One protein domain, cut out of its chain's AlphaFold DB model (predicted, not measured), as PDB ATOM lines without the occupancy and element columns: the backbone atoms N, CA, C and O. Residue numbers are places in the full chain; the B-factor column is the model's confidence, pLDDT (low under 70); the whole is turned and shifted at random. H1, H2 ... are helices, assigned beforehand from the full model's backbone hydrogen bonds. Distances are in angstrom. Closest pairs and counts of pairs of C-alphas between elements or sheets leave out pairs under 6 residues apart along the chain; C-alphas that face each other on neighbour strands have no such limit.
ATOM      1  N   GLU A  16     207.117 145.158 207.044       93.25
ATOM      2  CA  GLU A  16     207.053 144.376 205.805       93.25
ATOM      3  C   GLU A  16     208.068 144.800 204.726       93.25
ATOM      4  O   GLU A  16     208.350 144.034 203.800       93.25
ATOM      5  N   ALA A  17     208.618 146.013 204.848       95.25
ATOM      6  CA  ALA A  17     209.613 146.592 203.948       95.25
ATOM      7  C   ALA A  17     211.048 146.501 204.498       95.25
ATOM      8  O   ALA A  17     211.997 146.878 203.811       95.25
ATOM      9  N   ARG A  18     211.239 146.008 205.731       94.31
ATOM     10  CA  ARG A  18     212.574 145.840 206.327       94.31
ATOM     11  C   ARG A  18     213.361 144.766 205.574       94.31
ATOM     12  O   ARG A  18     212.812 143.734 205.192       94.31
ATOM     13  N   TRP A  19     214.672 144.977 205.430       93.00
ATOM     14  CA  TRP A  19     215.547 144.102 204.636       93.00
ATOM     15  C   TRP A  19     215.465 142.624 205.039       93.00
ATOM     16  O   TRP A  19     215.398 141.761 204.172       93.00
ATOM     17  N   GLY A  20     215.387 142.326 206.343       93.62
ATOM     18  CA  GLY A  20     215.244 140.953 206.841       93.62
ATOM     19  C   GLY A  20     213.962 140.250 206.382       93.62
ATOM     20  O   GLY A  20     213.954 139.037 206.208       93.62
ATOM     21  N   VAL A  21     212.878 140.996 206.160       96.00
ATOM     22  CA  VAL A  21     211.625 140.450 205.623       96.00
ATOM     23  C   VAL A  21     211.723 140.297 204.106       96.00
ATOM     24  O   VAL A  21     211.336 139.258 203.577       96.00
ATOM     25  N   VAL A  22     212.289 141.293 203.413       95.38
ATOM     26  CA  VAL A  22     212.519 141.272 201.954       95.38
ATOM     27  C   VAL A  22     213.412 140.102 201.536       95.38
ATOM     28  O   VAL A  22     213.110 139.413 200.568       95.38
ATOM     29  N   ASN A  23     214.481 139.831 202.285       93.81
ATOM     30  CA  ASN A  23     215.412 138.737 202.001       93.81
ATOM     31  C   ASN A  23     215.006 137.386 202.622       93.81
ATOM     32  O   ASN A  23     215.804 136.450 202.639       93.81
ATOM     33  N   GLY A  24     213.801 137.289 203.197       91.88
ATOM     34  CA  GLY A  24     213.240 136.050 203.739       91.88
ATOM     35  C   GLY A  24     213.867 135.519 205.035       91.88
ATOM     36  O   GLY A  24     213.443 134.465 205.508       91.88
ATOM     37  N   ARG A  25     214.838 136.214 205.645       92.94
ATOM     38  CA  ARG A  25     215.493 135.784 206.901       92.94
ATOM     39  C   ARG A  25     214.674 136.115 208.153       92.94
ATOM     40  O   ARG A  25     214.977 135.614 209.232       92.94
ATOM     41  N   GLN A  26     213.644 136.948 208.027       94.38
ATOM     42  CA  GLN A  26     212.688 137.284 209.080       94.38
ATOM     43  C   GLN A  26     211.264 136.989 208.613       94.38
ATOM     44  O   GLN A  26     210.855 137.353 207.511       94.38
ATOM     45  N   THR A  27     210.485 136.339 209.474       91.69
ATOM     46  CA  THR A  27     209.076 136.056 209.200       91.69
ATOM     47  C   THR A  27     208.232 137.312 209.397       91.69
ATOM     48  O   THR A  27     208.388 138.028 210.383       91.69
ATOM     49  N   HIS A  28     207.296 137.546 208.479       93.50
ATOM     50  CA  HIS A  28     206.288 138.594 208.590       93.50
ATOM     51  C   HIS A  28     204.897 137.997 208.372       93.50
ATOM     52  O   HIS A  28     204.690 137.203 207.450       93.50
ATOM     53  N   GLN A  29     203.949 138.371 209.230       93.00
ATOM     54  CA  GLN A  29     202.565 137.928 209.128       93.00
ATOM     55  C   GLN A  29     201.810 138.837 208.160       93.00
ATOM     56  O   GLN A  29     201.407 139.942 208.510       93.00
ATOM     57  N   TRP A  30     201.618 138.358 206.934       90.88
ATOM     58  CA  TRP A  30     200.921 139.109 205.896       90.88
ATOM     59  C   TRP A  30     199.417 139.162 206.190       90.88
ATOM     60  O   TRP A  30     198.796 138.100 206.292       90.88
ATOM     61  N   PRO A  31     198.813 140.359 206.303       91.19
ATOM     62  CA  PRO A  31     197.372 140.471 206.480       91.19
ATOM     63  C   PRO A  31     196.636 139.946 205.241       91.19
ATOM     64  O   PRO A  31     197.203 139.874 204.144       91.19
ATOM     65  N   LEU A  32     195.368 139.582 205.410       92.25
ATOM     66  CA  LEU A  32     194.476 139.326 204.283       92.25
ATOM     67  C   LEU A  32     193.924 140.656 203.756       92.25
ATOM     68  O   LEU A  32     193.786 141.611 204.518       92.25
ATOM     69  N   ASP A  33     193.627 140.725 202.461       90.31
ATOM     70  CA  ASP A  33     192.885 141.847 201.886       90.31
ATOM     71  C   ASP A  33     191.391 141.780 202.262       90.31
ATOM     72  O   ASP A  33     190.923 140.794 202.837       90.31
ATOM     73  N   ASP A  34     190.617 142.802 201.886       90.69
ATOM     74  CA  ASP A  34     189.174 142.892 202.177       90.69
ATOM     75  C   ASP A  34     188.346 141.721 201.605       90.69
ATOM     76  O   ASP A  34     187.178 141.546 201.949       90.69
ATOM     77  N   ARG A  35     188.931 140.908 200.714       91.75
ATOM     78  CA  ARG A  35     188.315 139.718 200.108       91.75
ATOM     79  C   ARG A  35     188.849 138.412 200.705       91.75
ATOM     80  O   ARG A  35     188.584 137.345 200.155       91.75
ATOM     81  N   GLY A  36     189.613 138.480 201.796       90.88
ATOM     82  CA  GLY A  36     190.195 137.323 202.473       90.88
ATOM     83  C   GLY A  36     191.384 136.693 201.739       90.88
ATOM     84  O   GLY A  36     191.756 135.561 202.046       90.88
ATOM     85  N   ARG A  37     191.989 137.376 200.760       89.38
ATOM     86  CA  ARG A  37     193.137 136.857 199.998       89.38
ATOM     87  C   ARG A  37     194.442 137.269 200.664       89.38
ATOM     88  O   ARG A  37     194.558 138.374 201.181       89.38
ATOM     89  N   SER A  38     195.443 136.391 200.620       88.25
ATOM     90  CA  SER A  38     196.781 136.701 201.138       88.25
ATOM     91  C   SER A  38     197.360 137.935 200.450       88.25
ATOM     92  O   SER A  38     197.392 137.996 199.222       88.25
ATOM     93  N   THR A  39     197.867 138.889 201.234       90.62
ATOM     94  CA  THR A  39     198.635 140.018 200.692       90.62
ATOM     95  C   THR A  39     200.122 139.696 200.551       90.62
ATOM     96  O   THR A  39     200.901 140.590 200.240       90.62
ATOM     97  N   ARG A  40     200.566 138.457 200.785       92.31
ATOM     98  CA  ARG A  40     201.978 138.094 200.610       92.31
ATOM     99  C   ARG A  40     202.416 138.303 199.147       92.31
ATOM    100  O   ARG A  40     201.727 137.795 198.263       92.31
ATOM    101  N   PRO A  41     203.554 138.977 198.887       93.38
ATOM    102  CA  PRO A  41     204.096 139.117 197.540       93.38
ATOM    103  C   PRO A  41     204.332 137.757 196.881       93.38
ATOM    104  O   PRO A  41     204.799 136.818 197.533       93.38
ATOM    105  N   ARG A  42     204.008 137.654 195.589       91.88
ATOM    106  CA  ARG A  42     204.139 136.403 194.820       91.88
ATOM    107  C   ARG A  42     205.591 136.036 194.518       91.88
ATOM    108  O   ARG A  42     205.926 134.858 194.469       91.88
ATOM    109  N   ASP A  43     206.429 137.043 194.310       93.06
ATOM    110  CA  ASP A  43     207.845 136.912 193.989       93.06
ATOM    111  C   ASP A  43     208.647 138.084 194.588       93.06
ATOM    112  O   ASP A  43     208.084 139.015 195.178       93.06
ATOM    113  N   ILE A  44     209.977 138.026 194.461       95.19
ATOM    114  CA  ILE A  44     210.872 139.056 195.000       95.19
ATOM    115  C   ILE A  44     210.698 140.416 194.311       95.19
ATOM    116  O   ILE A  44     210.868 141.444 194.959       95.19
ATOM    117  N   GLY A  45     210.331 140.447 193.025       95.50
ATOM    118  CA  GLY A  45     210.111 141.692 192.290       95.50
ATOM    119  C   GLY A  45     208.903 142.438 192.845       95.50
ATOM    120  O   GLY A  45     208.992 143.620 193.168       95.50
ATOM    121  N   GLU A  46     207.798 141.723 193.066       95.06
ATOM    122  CA  GLU A  46     206.604 142.272 193.715       95.06
ATOM    123  C   GLU A  46     206.894 142.740 195.145       95.06
ATOM    124  O   GLU A  46     206.419 143.803 195.556       95.06
ATOM    125  N   HIS A  47     207.709 141.990 195.898       95.88
ATOM    126  CA  HIS A  47     208.105 142.390 197.249       95.88
ATOM    127  C   HIS A  47     208.941 143.670 197.227       95.88
ATOM    128  O   HIS A  47     208.605 144.606 197.946       95.88
ATOM    129  N   LEU A  48     209.971 143.759 196.381       96.12
ATOM    130  CA  LEU A  48     210.822 144.946 196.256       96.12
ATOM    131  C   LEU A  48     210.012 146.179 195.847       96.12
ATOM    132  O   LEU A  48     210.072 147.198 196.539       96.12
ATOM    133  N   THR A  49     209.190 146.080 194.795       95.44
ATOM    134  CA  THR A  49     208.307 147.177 194.366       95.44
ATOM    135  C   THR A  49     207.404 147.632 195.508       95.44
ATOM    136  O   THR A  49     207.263 148.831 195.767       95.44
ATOM    137  N   ARG A  50     206.775 146.688 196.219       95.00
ATOM    138  CA  ARG A  50     205.894 147.021 197.340       95.00
ATOM    139  C   ARG A  50     206.661 147.660 198.495       95.00
ATOM    140  O   ARG A  50     206.191 148.661 199.026       95.00
ATOM    141  N   ALA A  51     207.806 147.103 198.875       95.69
ATOM    142  CA  ALA A  51     208.630 147.596 199.972       95.69
ATOM    143  C   ALA A  51     209.058 149.044 199.720       95.69
ATOM    144  O   ALA A  51     208.806 149.910 200.553       95.69
ATOM    145  N   VAL A  52     209.598 149.327 198.533       95.00
ATOM    146  CA  VAL A  52     210.005 150.674 198.116       95.00
ATOM    147  C   VAL A  52     208.831 151.655 198.179       95.00
ATOM    148  O   VAL A  52     208.940 152.707 198.807       95.00
ATOM    149  N   ARG A  53     207.669 151.297 197.615       95.12
ATOM    150  CA  ARG A  53     206.470 152.156 197.651       95.12
ATOM    151  C   ARG A  53     205.966 152.406 199.075       95.12
ATOM    152  O   ARG A  53     205.502 153.504 199.373       95.12
ATOM    153  N   LEU A  54     206.035 151.411 199.959       94.44
ATOM    154  CA  LEU A  54     205.653 151.568 201.367       94.44
ATOM    155  C   LEU A  54     206.613 152.489 202.120       94.44
ATOM    156  O   LEU A  54     206.153 153.332 202.888       94.44
ATOM    157  N   VAL A  55     207.917 152.374 201.862       94.56
ATOM    158  CA  VAL A  55     208.920 153.296 202.405       94.56
ATOM    159  C   VAL A  55     208.637 154.718 201.926       94.56
ATOM    160  O   VAL A  55     208.549 155.617 202.753       94.56
ATOM    161  N   VAL A  56     208.393 154.939 200.632       94.19
ATOM    162  CA  VAL A  56     208.070 156.280 200.106       94.19
ATOM    163  C   VAL A  56     206.813 156.875 200.741       94.19
ATOM    164  O   VAL A  56     206.810 158.049 201.097       94.19
ATOM    165  N   ARG A  57     205.754 156.082 200.948       93.56
ATOM    166  CA  ARG A  57     204.523 156.569 201.603       93.56
ATOM    167  C   ARG A  57     204.770 157.125 203.005       93.56
ATOM    168  O   ARG A  57     204.070 158.043 203.412       93.56
ATOM    169  N   GLN A  58     205.727 156.553 203.727       93.56
ATOM    170  CA  GLN A  58     206.096 156.994 205.072       93.56
ATOM    171  C   GLN A  58     207.183 158.074 205.067       93.56
ATOM    172  O   GLN A  58     207.369 158.757 206.065       93.56
ATOM    173  N   ASN A  59     207.889 158.240 203.947       92.00
ATOM    174  CA  ASN A  59     208.983 159.190 203.788       92.00
ATOM    175  C   ASN A  59     208.771 159.981 202.487       92.00
ATOM    176  O   ASN A  59     209.413 159.677 201.477       92.00
ATOM    177  N   PRO A  60     207.872 160.986 202.474       89.38
ATOM    178  CA  PRO A  60     207.485 161.683 201.244       89.38
ATOM    179  C   PRO A  60     208.653 162.322 200.478       89.38
ATOM    180  O   PRO A  60     208.580 162.458 199.259       89.38
ATOM    181  N   SER A  61     209.749 162.663 201.166       86.69
ATOM    182  CA  SER A  61     210.984 163.177 200.556       86.69
ATOM    183  C   SER A  61     211.675 162.185 199.611       86.69
ATOM    184  O   SER A  61     212.459 162.604 198.766       86.69
ATOM    185  N   LEU A  62     211.376 160.886 199.718       90.88
ATOM    186  CA  LEU A  62     211.910 159.833 198.851       90.88
ATOM    187  C   LEU A  62     211.033 159.558 197.617       90.88
ATOM    188  O   LEU A  62     211.374 158.698 196.799       90.88
ATOM    189  N   SER A  63     209.904 160.258 197.474       90.69
ATOM    190  CA  SER A  63     209.020 160.102 196.317       90.69
ATOM    191  C   SER A  63     209.676 160.618 195.039       90.69
ATOM    192  O   SER A  63     210.242 161.710 195.004       90.69
ATOM    193  N   GLY A  64     209.617 159.814 193.979       87.44
ATOM    194  CA  GLY A  64     210.332 160.059 192.731       87.44
ATOM    195  C   GLY A  64     211.848 159.868 192.839       87.44
ATOM    196  O   GLY A  64     212.550 160.194 191.885       87.44
ATOM    197  N   VAL A  65     212.353 159.368 193.976       89.88
ATOM    198  CA  VAL A  65     213.779 159.095 194.212       89.88
ATOM    199  C   VAL A  65     214.038 157.592 194.191       89.88
ATOM    200  O   VAL A  65     214.813 157.114 193.370       89.88
ATOM    201  N   ILE A  66     213.371 156.827 195.060       90.94
ATOM    202  CA  ILE A  66     213.602 155.374 195.163       90.94
ATOM    203  C   ILE A  66     212.549 154.533 194.436       90.94
ATOM    204  O   ILE A  66     212.808 153.370 194.150       90.94
ATOM    205  N   ASP A  67     211.385 155.102 194.115       91.75
ATOM    206  CA  ASP A  67     210.222 154.415 193.532       91.75
ATOM    207  C   ASP A  67     210.059 154.614 192.017       91.75
ATOM    208  O   ASP A  67     208.998 154.319 191.467       91.75
ATOM    209  N   LEU A  68     211.113 155.065 191.327       87.31
ATOM    210  CA  LEU A  68     211.133 155.166 189.861       87.31
ATOM    211  C   LEU A  68     211.093 153.801 189.163       87.31
ATOM    212  O   LEU A  68     210.561 153.688 188.060       87.31
ATOM    213  N   VAL A  69     211.680 152.775 189.782       88.56
ATOM    214  CA  VAL A  69     211.784 151.432 189.204       88.56
ATOM    215  C   VAL A  69     210.671 150.549 189.754       88.56
ATOM    216  O   VAL A  69     210.546 150.371 190.966       88.56
ATOM    217  N   ASP A  70     209.892 149.950 188.854       92.69
ATOM    218  CA  ASP A  70     208.981 148.860 189.193       92.69
ATOM    219  C   ASP A  70     209.653 147.515 188.887       92.69
ATOM    220  O   ASP A  70     209.730 147.083 187.741       92.69
ATOM    221  N   PHE A  71     210.137 146.841 189.930       94.62
ATOM    222  CA  PHE A  71     210.783 145.529 189.839       94.62
ATOM    223  C   PHE A  71     209.831 144.395 189.435       94.62
ATOM    224  O   PHE A  71     210.289 143.300 189.110       94.62
ATOM    225  N   ALA A  72     208.519 144.639 189.461       94.38
ATOM    226  CA  ALA A  72     207.479 143.683 189.106       94.38
ATOM    227  C   ALA A  72     206.842 143.977 187.740       94.38
ATOM    228  O   ALA A  72     205.858 143.318 187.386       94.38
ATOM    229  N   SER A  73     207.368 144.955 186.988       93.81
ATOM    230  CA  SER A  73     206.792 145.355 185.707       93.81
ATOM    231  C   SER A  73     206.705 144.177 184.736       93.81
ATOM    232  O   SER A  73     207.583 143.311 184.658       93.81
ATOM    233  N   GLU A  74     205.583 144.124 184.023       92.38
ATOM    234  CA  GLU A  74     205.228 143.033 183.127       92.38
ATOM    235  C   GLU A  74     204.727 143.613 181.805       92.38
ATOM    236  O   GLU A  74     203.872 144.506 181.792       92.38
ATOM    237  N   ARG A  75     205.253 143.110 180.687       90.94
ATOM    238  CA  ARG A  75     204.823 143.471 179.334       90.94
ATOM    239  C   ARG A  75     204.496 142.194 178.575       90.94
ATOM    240  O   ARG A  75     205.295 141.271 178.531       90.94
ATOM    241  N   ASN A  76     203.302 142.140 177.985       91.25
ATOM    242  CA  ASN A  76     202.804 140.983 177.229       91.25
ATOM    243  C   ASN A  76     202.805 139.652 178.014       91.25
ATOM    244  O   ASN A  76     202.996 138.595 177.423       91.25
ATOM    245  N   GLY A  77     202.580 139.692 179.331       87.69
ATOM    246  CA  GLY A  77     202.578 138.493 180.177       87.69
ATOM    247  C   GLY A  77     203.962 138.062 180.677       87.69
ATOM    248  O   GLY A  77     204.064 137.063 181.386       87.69
ATOM    249  N   GLU A  78     205.024 138.794 180.328       88.31
ATOM    250  CA  GLU A  78     206.398 138.484 180.721       88.31
ATOM    251  C   GLU A  78     206.986 139.574 181.619       88.31
ATOM    252  O   GLU A  78     206.808 140.773 181.383       88.31
ATOM    253  N   ARG A  79     207.700 139.153 182.670       90.50
ATOM    254  CA  ARG A  79     208.421 140.060 183.572       90.50
ATOM    255  C   ARG A  79     209.567 140.738 182.825       90.50
ATOM    256  O   ARG A  79     210.404 140.054 182.240       90.50
ATOM    257  N   ASP A  80     209.672 142.059 182.952       91.31
ATOM    258  CA  ASP A  80     210.810 142.814 182.410       91.31
ATOM    259  C   ASP A  80     212.128 142.441 183.103       91.31
ATOM    260  O   ASP A  80     213.193 142.407 182.486       91.31
ATOM    261  N   LEU A  81     212.049 142.152 184.405       91.75
ATOM    262  CA  LEU A  81     213.169 141.727 185.231       91.75
ATOM    263  C   LEU A  81     212.951 140.296 185.714       91.75
ATOM    264  O   LEU A  81     211.937 139.975 186.326       91.75
ATOM    265  N   ASN A  82     213.931 139.427 185.464       93.12
ATOM    266  CA  ASN A  82     213.857 138.026 185.869       93.12
ATOM    267  C   ASN A  82     213.884 137.900 187.412       93.12
ATOM    268  O   ASN A  82     214.903 138.253 188.019       93.12
ATOM    269  N   PRO A  83     212.838 137.335 188.052       92.94
ATOM    270  CA  PRO A  83     212.775 137.212 189.511       92.94
ATOM    271  C   PRO A  83     213.907 136.382 190.132       92.94
ATOM    272  O   PRO A  83     214.328 136.668 191.251       92.94
ATOM    273  N   ALA A  84     214.441 135.382 189.421       93.75
ATOM    274  CA  ALA A  84     215.571 134.589 189.908       93.75
ATOM    275  C   ALA A  84     216.845 135.442 189.999       93.75
ATOM    276  O   ALA A  84     217.494 135.465 191.038       93.75
ATOM    277  N   LYS A  85     217.132 136.251 188.969       94.75
ATOM    278  CA  LYS A  85     218.283 137.173 188.984       94.75
ATOM    279  C   LYS A  85     218.153 138.241 190.070       94.75
ATOM    280  O   LYS A  85     219.143 138.597 190.696       94.75
ATOM    281  N   LEU A  86     216.942 138.758 190.300       94.50
ATOM    282  CA  LEU A  86     216.687 139.681 191.412       94.50
ATOM    283  C   LEU A  86     216.931 139.005 192.766       94.50
ATOM    284  O   LEU A  86     217.520 139.618 193.652       94.50
ATOM    285  N   SER A  87     216.529 137.739 192.905       94.81
ATOM    286  CA  SER A  87     216.787 136.956 194.118       94.81
ATOM    287  C   SER A  87     218.290 136.782 194.355       94.81
ATOM    288  O   SER A  87     218.745 137.020 195.469       94.81
ATOM    289  N   ASP A  88     219.077 136.480 193.316       95.56
ATOM    290  CA  ASP A  88     220.541 136.359 193.419       95.56
ATOM    291  C   ASP A  88     221.203 137.662 193.901       95.56
ATOM    292  O   ASP A  88     222.132 137.645 194.715       95.56
ATOM    293  N   VAL A  89     220.712 138.812 193.428       93.75
ATOM    294  CA  VAL A  89     221.182 140.133 193.872       93.75
ATOM    295  C   VAL A  89     220.842 140.349 195.348       93.75
ATOM    296  O   VAL A  89     221.720 140.726 196.126       93.75
ATOM    297  N   VAL A  90     219.599 140.075 195.761       94.38
ATOM    298  CA  VAL A  90     219.173 140.196 197.167       94.38
ATOM    299  C   VAL A  90     219.992 139.278 198.072       94.38
ATOM    300  O   VAL A  90     220.421 139.711 199.143       94.38
ATOM    301  N   GLU A  91     220.273 138.050 197.639       94.19
ATOM    302  CA  GLU A  91     221.117 137.113 198.381       94.19
ATOM    303  C   GLU A  91     222.563 137.592 198.483       94.19
ATOM    304  O   GLU A  91     223.144 137.540 199.566       94.19
ATOM    305  N   THR A  92     223.117 138.160 197.410       93.12
ATOM    306  CA  THR A  92     224.463 138.756 197.423       93.12
ATOM    307  C   THR A  92     224.569 139.882 198.456       93.12
ATOM    308  O   THR A  92     225.512 139.909 199.245       93.12
ATOM    309  N   PHE A  93     223.584 140.786 198.509       90.25
ATOM    310  CA  PHE A  93     223.528 141.861 199.514       90.25
ATOM    311  C   PHE A  93     223.158 141.373 200.924       90.25
ATOM    312  O   PHE A  93     223.295 142.123 201.889       90.25
ATOM    313  N   SER A  94     222.687 140.133 201.060       92.38
ATOM    314  CA  SER A  94     222.306 139.525 202.340       92.38
ATOM    315  C   SER A  94     223.330 138.510 202.858       92.38
ATOM    316  O   SER A  94     223.075 137.816 203.849       92.38
TER     317      SER A  94
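What this domain is: This is residues 16 to 94 of the 457 residues of the protein "Site-specific DNA-methyltransferase (adenine-specific)" of Gemmatimonadetes bacterium (UniProt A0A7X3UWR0). With little regular structure, the domain is a short helix H1 beside a long helix H2, while H3 and H2 meet near their first residues as a wide V. Most of the rest is two long links, residues 23 to 43 and residues 59 to 82, with residues 62 to 71 of the second folding back along H2. The printed part has 79 residues, with named helices H1, H2 and H3 in that order and no named strand: all helix, 30 residues in named elements. It is compact, radius of gyration of the C-alphas 13.2 A, spanning 30 by 30 by 29 A.

How they stand to each other: H1, residues 19 to 22, touches H2, residues 44 to 58; closest are the C-alphas of Val 22 and His 47, 6.5 A. H2 touches H3, residues 83 to 93, with residues 44 to 45 alone; the closest C-alphas, of Gly 45 and Pro 83, are 5.9 A apart. Their tilt is steep, 62 degrees, the same way. H1 and H3 are only just apart, at 8.3 A. In H2 and H3 every O i to N i+4 pair is within hydrogen-bond range; H1 is too short for one. Residues 74 to 75 pair antiparallel with 78 to 79.

Where its parts are: H1 begins at C-alpha 19 (215.547, 144.102, 204.636) and measures 4.9 A, H2 21.1 A and H3 15.4 A, ending at C-alpha 93 (223.528, 141.861, 199.514).

The domain as a whole: The C-alphas farthest apart, of Arg 35 and Thr 92, are 36.3 A apart. Both links are long, 21 and 24 residues. The printed part has no cut, and no printed residue is under 70 in pLDDT.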